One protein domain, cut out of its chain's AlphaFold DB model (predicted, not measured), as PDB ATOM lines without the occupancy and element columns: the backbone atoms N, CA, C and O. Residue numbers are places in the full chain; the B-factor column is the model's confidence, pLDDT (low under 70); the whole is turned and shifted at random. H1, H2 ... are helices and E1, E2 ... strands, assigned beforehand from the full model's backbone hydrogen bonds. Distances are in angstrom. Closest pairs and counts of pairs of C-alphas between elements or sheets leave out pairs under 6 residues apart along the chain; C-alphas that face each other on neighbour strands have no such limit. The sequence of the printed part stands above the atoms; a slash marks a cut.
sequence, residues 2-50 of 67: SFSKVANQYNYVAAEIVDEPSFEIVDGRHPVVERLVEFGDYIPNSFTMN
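Overview. This is residues 2 to 50 of the 67 residues of an uncharacterized protein of endosymbiont 'TC1' of Trimyema compressum (UniProt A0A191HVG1). A flat, open hook: a short helix, H1, is joined by a long outstretched link, residues 11 to 22, to a two-stranded hairpin of E1 and E2, whose wide loop sticks out at residues 36 to 41. The printed part has 49 residues with one named helix and two named strands, in the order H1, E1, E2; the sheet, E1 - E2, is antiparallel. The class is mixed, with 20 residues in named elements, under half. The whole is loose, radius of gyration of the C-alphas 12.8 A, spanning 36 by 25 by 12 A.

Along the chain. H1, residues 2 to 10, begins at C-alpha 2 (230.484, 169.449, 283.615) and is 12.4 A long. E1, residues 23 to 28, measures 12.0 A. E2, residues 45 to 49, measures 13.5 A and ends at C-alpha 49 (235.999, 164.155, 254.595).

Arrangement. E1 and E2 form a hairpin, their directions at 173 degrees. N 25 and O 47 are 2.8 A apart, within hydrogen-bond range. H1 and E2 are apart. In H1 every O i to N i+4 pair is within hydrogen-bond range.

Size, cuts and confidence. The farthest C-alphas, Asp 19 and Glu 38, are 37.7 A apart. Both links are long. The printed part has no cut, and no printed residue is under 70 in pLDDT.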
ATOM      1  N   SER A   2     230.100 170.809 284.044       93.06
ATOM      2  CA  SER A   2     230.484 169.449 283.615       93.06
ATOM      3  C   SER A   2     231.421 169.434 282.392       93.06
ATOM      4  O   SER A   2     232.530 168.917 282.479       93.06
ATOM      5  N   PHE A   3     231.042 170.100 281.293       95.50
ATOM      6  CA  PHE A   3     231.834 170.091 280.053       95.50
ATOM      7  C   PHE A   3     233.205 170.755 280.184       95.50
ATOM      8  O   PHE A   3     234.194 170.194 279.731       95.50
ATOM      9  N   SER A   4     233.290 171.902 280.864       96.12
ATOM     10  CA  SER A   4     234.569 172.587 281.100       96.12
ATOM     11  C   SER A   4     235.547 171.724 281.910       96.12
ATOM     12  O   SER A   4     236.729 171.666 281.579       96.12
ATOM     13  N   LYS A   5     235.058 170.990 282.922       96.81
ATOM     14  CA  LYS A   5     235.890 170.071 283.711       96.81
ATOM     15  C   LYS A   5     236.435 168.928 282.855       96.81
ATOM     16  O   LYS A   5     237.623 168.638 282.925       96.81
ATOM     17  N   VAL A   6     235.575 168.306 282.050       95.62
ATOM     18  CA  VAL A   6     235.946 167.205 281.147       95.62
ATOM     19  C   VAL A   6     236.941 167.684 280.090       95.62
ATOM     20  O   VAL A   6     237.940 167.012 279.859       95.62
ATOM     21  N   ALA A   7     236.717 168.861 279.502       96.69
ATOM     22  CA  ALA A   7     237.613 169.420 278.495       96.69
ATOM     23  C   ALA A   7     239.025 169.658 279.046       96.69
ATOM     24  O   ALA A   7     239.995 169.241 278.424       96.69
ATOM     25  N   ASN A   8     239.138 170.243 280.241       96.31
ATOM     26  CA  ASN A   8     240.437 170.446 280.882       96.31
ATOM     27  C   ASN A   8     241.091 169.114 281.290       96.31
ATOM     28  O   ASN A   8     242.267 168.888 281.037       96.31
ATOM     29  N   GLN A   9     240.317 168.198 281.883       95.19
ATOM     30  CA  GLN A   9     240.830 166.910 282.360       95.19
ATOM     31  C   GLN A   9     241.390 166.034 281.232       95.19
ATOM     32  O   GLN A   9     242.387 165.349 281.439       95.19
ATOM     33  N   TYR A  10     240.742 166.028 280.067       94.19
ATOM     34  CA  TYR A  10     241.110 165.151 278.951       94.19
ATOM     35  C   TYR A  10     241.781 165.889 277.790       94.19
ATOM     36  O   TYR A  10     241.995 165.296 276.731       94.19
ATOM     37  N   ASN A  11     242.149 167.158 277.992       94.81
ATOM     38  CA  ASN A  11     242.776 168.009 276.985       94.81
ATOM     39  C   ASN A  11     241.971 168.048 275.672       94.81
ATOM     40  O   ASN A  11     242.487 167.747 274.594       94.81
ATOM     41  N   TYR A  12     240.669 168.325 275.776       96.38
ATOM     42  CA  TYR A  12     239.817 168.535 274.607       96.38
ATOM     43  C   TYR A  12     239.913 169.972 274.124       96.38
ATOM     44  O   TYR A  12     239.979 170.914 274.914       96.38
ATOM     45  N   VAL A  13     239.873 170.112 272.806       96.81
ATOM     46  CA  VAL A  13     239.854 171.396 272.115       96.81
ATOM     47  C   VAL A  13     238.424 171.744 271.717       96.81
ATOM     48  O   VAL A  13     237.581 170.860 271.536       96.81
ATOM     49  N   ALA A  14     238.135 173.037 271.602       96.69
ATOM     50  CA  ALA A  14     236.887 173.479 270.998       96.69
ATOM     51  C   ALA A  14     236.945 173.195 269.490       96.69
ATOM     52  O   ALA A  14     237.922 173.561 268.840       96.69
ATOM     53  N   ALA A  15     235.920 172.534 268.956       96.25
ATOM     54  CA  ALA A  15     235.802 172.318 267.521       96.25
ATOM     55  C   ALA A  15     235.441 173.627 266.809       96.25
ATOM     56  O   ALA A  15     234.666 174.431 267.337       96.25
ATOM     57  N   GLU A  16     235.967 173.807 265.600       97.62
ATOM     58  CA  GLU A  16     235.501 174.843 264.686       97.62
ATOM     59  C   GLU A  16     234.216 174.363 264.004       97.62
ATOM     60  O   GLU A  16     234.149 173.242 263.499       97.62
ATOM     61  N   ILE A  17     233.175 175.194 264.045       97.38
ATOM     62  CA  ILE A  17     231.903 174.918 263.379       97.38
ATOM     63  C   ILE A  17     231.864 175.769 262.120       97.38
ATOM     64  O   ILE A  17     231.969 176.992 262.204       97.38
ATOM     65  N   VAL A  18     231.709 175.107 260.981       96.19
ATOM     66  CA  VAL A  18     231.677 175.721 259.653       96.19
ATOM     67  C   VAL A  18     230.342 175.424 258.973       96.19
ATOM     68  O   VAL A  18     229.672 174.447 259.318       96.19
ATOM     69  N   ASP A  19     229.947 176.270 258.023       97.00
ATOM     70  CA  ASP A  19     228.690 176.106 257.282       97.00
ATOM     71  C   ASP A  19     228.833 175.083 256.141       97.00
ATOM     72  O   ASP A  19     227.856 174.478 255.690       97.00
ATOM     73  N   GLU A  20     230.060 174.867 255.664       95.44
ATOM     74  CA  GLU A  20     230.371 173.897 254.629       95.44
ATOM     75  C   GLU A  20     230.236 172.455 255.144       95.44
ATOM     76  O   GLU A  20     230.626 172.145 256.271       95.44
ATOM     77  N   PRO A  21     229.772 171.513 254.299       94.19
ATOM     78  CA  PRO A  21     229.683 170.095 254.641       94.19
ATOM     79  C   PRO A  21     231.073 169.441 254.654       94.19
ATOM     80  O   PRO A  21     231.402 168.626 253.796       94.19
ATOM     81  N   SER A  22     231.909 169.815 255.616       95.00
ATOM     82  CA  SER A  22     233.260 169.300 255.801       95.00
ATOM     83  C   SER A  22     233.419 168.681 257.183       95.00
ATOM     84  O   SER A  22     232.706 169.012 258.130       95.00
ATOM     85  N   PHE A  23     234.348 167.741 257.286       95.56
ATOM     86  CA  PHE A  23     234.709 167.122 258.545       95.56
ATOM     87  C   PHE A  23     236.213 166.913 258.574       95.56
ATOM     88  O   PHE A  23     236.775 166.255 257.696       95.56
ATOM     89  N   GLU A  24     236.854 167.463 259.596       96.88
ATOM     90  CA  GLU A  24     238.281 167.319 259.816       96.88
ATOM     91  C   GLU A  24     238.557 167.022 261.288       96.88
ATOM     92  O   GLU A  24     238.014 167.650 262.197       96.88
ATOM     93  N   ILE A  25     239.409 166.030 261.505       97.44
ATOM     94  CA  ILE A  25     239.963 165.665 262.796       97.44
ATOM     95  C   ILE A  25     241.472 165.565 262.619       97.44
ATOM     96  O   ILE A  25     241.947 164.812 261.769       97.44
ATOM     97  N   VAL A  26     242.207 166.273 263.472       97.62
ATOM     98  CA  VAL A  26     243.662 166.164 263.601       97.62
ATOM     99  C   VAL A  26     243.969 165.500 264.937       97.62
ATOM    100  O   VAL A  26     243.468 165.943 265.970       97.62
ATOM    101  N   ASP A  27     244.745 164.417 264.902       96.81
ATOM    102  CA  ASP A  27     245.148 163.628 266.075       96.81
ATOM    103  C   ASP A  27     243.973 163.291 267.011       96.81
ATOM    104  O   ASP A  27     244.019 163.434 268.238       96.81
ATOM    105  N   GLY A  28     242.882 162.822 266.405       96.25
ATOM    106  CA  GLY A  28     241.661 162.449 267.095       96.25
ATOM    107  C   GLY A  28     241.854 161.262 268.022       96.25
ATOM    108  O   GLY A  28     242.518 160.277 267.686       96.25
ATOM    109  N   ARG A  29     241.210 161.340 269.188       95.62
ATOM    110  CA  ARG A  29     241.218 160.289 270.206       95.62
ATOM    111  C   ARG A  29     239.808 159.814 270.493       95.62
ATOM    112  O   ARG A  29     238.902 160.619 270.702       95.62
ATOM    113  N   HIS A  30     239.617 158.499 270.532       94.94
ATOM    114  CA  HIS A  30     238.346 157.921 270.935       94.94
ATOM    115  C   HIS A  30     238.167 158.114 272.456       94.94
ATOM    116  O   HIS A  30     238.882 157.473 273.231       94.94
ATOM    117  N   PRO A  31     237.164 158.890 272.917       94.12
ATOM    118  CA  PRO A  31     237.100 159.416 274.287       94.12
ATOM    119  C   PRO A  31     236.955 158.350 275.379       94.12
ATOM    120  O   PRO A  31     237.236 158.612 276.543       94.12
ATOM    121  N   VAL A  32     236.473 157.154 275.030       94.12
ATOM    122  CA  VAL A  32     236.385 156.005 275.949       94.12
ATOM    123  C   VAL A  32     237.620 155.107 275.862       94.12
ATOM    124  O   VAL A  32     238.252 154.863 276.883       94.12
ATOM    125  N   VAL A  33     237.979 154.634 274.662       92.62
ATOM    126  CA  VAL A  33     239.092 153.692 274.451       92.62
ATOM    127  C   VAL A  33     240.419 154.239 274.974       92.62
ATOM    128  O   VAL A  33     241.134 153.499 275.641       92.62
ATOM    129  N   GLU A  34     240.716 155.530 274.774       92.69
ATOM    130  CA  GLU A  34     241.964 156.148 275.262       92.69
ATOM    131  C   GLU A  34     242.153 156.028 276.785       92.69
ATOM    132  O   GLU A  34     243.269 156.096 277.281       92.69
ATOM    133  N   ARG A  35     241.053 155.861 277.532       90.94
ATOM    134  CA  ARG A  35     241.050 155.769 278.999       90.94
ATOM    135  C   ARG A  35     241.115 154.330 279.503       90.94
ATOM    136  O   ARG A  35     241.236 154.122 280.705       90.94
ATOM    137  N   LEU A  36     240.935 153.361 278.606       91.38
ATOM    138  CA  LEU A  36     240.931 151.933 278.916       91.38
ATOM    139  C   LEU A  36     242.266 151.259 278.583       91.38
ATOM    140  O   LEU A  36     242.539 150.187 279.113       91.38
ATOM    141  N   VAL A  37     243.066 151.866 277.705       89.81
ATOM    142  CA  VAL A  37     244.424 151.413 277.376       89.81
ATOM    143  C   VAL A  37     245.449 152.041 278.325       89.81
ATOM    144  O   VAL A  37     245.138 153.021 279.008       89.81
ATOM    145  N   GLU A  38     246.659 151.480 278.400       87.88
ATOM    146  CA  GLU A  38     247.713 152.062 279.235       87.88
ATOM    147  C   GLU A  38     248.075 153.475 278.756       87.88
ATOM    148  O   GLU A  38     247.924 153.841 277.585       87.88
ATOM    149  N   PHE A  39     248.513 154.314 279.696       78.00
ATOM    150  CA  PHE A  39     248.829 155.703 279.393       78.00
ATOM    151  C   PHE A  39     249.971 155.779 278.371       78.00
ATOM    152  O   PHE A  39     251.088 155.361 278.659       78.00
ATOM    153  N   GLY A  40     249.689 156.366 277.205       77.56
ATOM    154  CA  GLY A  40     250.648 156.496 276.103       77.56
ATOM    155  C   GLY A  40     250.480 155.468 274.979       77.56
ATOM    156  O   GLY A  40     251.062 155.668 273.918       77.56
ATOM    157  N   ASP A  41     249.640 154.445 275.157       88.06
ATOM    158  CA  ASP A  41     249.464 153.377 274.158       88.06
ATOM    159  C   ASP A  41     248.421 153.702 273.084       88.06
ATOM    160  O   ASP A  41     248.386 153.080 272.019       88.06
ATOM    161  N   TYR A  42     247.539 154.669 273.342       90.62
ATOM    162  CA  TYR A  42     246.557 155.086 272.350       90.62
ATOM    163  C   TYR A  42     247.235 155.875 271.225       90.62
ATOM    164  O   TYR A  42     247.763 156.961 271.465       90.62
ATOM    165  N   ILE A  43     247.151 155.375 269.992       92.69
ATOM    166  CA  ILE A  43     247.643 156.074 268.799       92.69
ATOM    167  C   ILE A  43     246.507 156.942 268.225       92.69
ATOM    168  O   ILE A  43     245.493 156.388 267.786       92.69
ATOM    169  N   PRO A  44     246.638 158.285 268.218       95.12
ATOM    170  CA  PRO A  44     245.652 159.177 267.617       95.12
ATOM    171  C   PRO A  44     245.547 158.997 266.104       95.12
ATOM    172  O   PRO A  44     246.517 158.634 265.443       95.12
ATOM    173  N   ASN A  45     244.370 159.291 265.548       94.56
ATOM    174  CA  ASN A  45     244.130 159.202 264.110       94.56
ATOM    175  C   ASN A  45     243.561 160.509 263.566       94.56
ATOM    176  O   ASN A  45     242.644 161.093 264.146       94.56
ATOM    177  N   SER A  46     244.084 160.935 262.419       96.81
ATOM    178  CA  SER A  46     243.550 162.068 261.669       96.81
ATOM    179  C   SER A  46     242.600 161.579 260.578       96.81
ATOM    180  O   SER A  46     242.810 160.518 259.986       96.81
ATOM    181  N   PHE A  47     241.550 162.345 260.304       95.94
ATOM    182  CA  PHE A  47     240.555 162.004 259.292       95.94
ATOM    183  C   PHE A  47     239.990 163.265 258.646       95.94
ATOM    184  O   PHE A  47     239.667 164.229 259.337       95.94
ATOM    185  N   THR A  48     239.827 163.233 257.327       96.31
ATOM    186  CA  THR A  48     239.259 164.344 256.560       96.31
ATOM    187  C   THR A  48     238.234 163.808 255.577       96.31
ATOM    188  O   THR A  48     238.516 162.867 254.833       96.31
ATOM    189  N   MET A  49     237.073 164.448 255.530       96.69
ATOM    190  CA  MET A  49     235.999 164.155 254.595       96.69
ATOM    191  C   MET A  49     235.406 165.461 254.073       96.69
ATOM    192  O   MET A  49     235.136 166.390 254.831       96.69
ATOM    193  N   ASN A  50     235.225 165.536 252.758       95.06
ATOM    194  CA  ASN A  50     234.568 166.655 252.091       95.06
ATOM    195  C   ASN A  50     233.934 166.174 250.770       95.06
ATOM    196  O   ASN A  50     234.365 165.150 250.233       95.06
TER     197      ASN A  50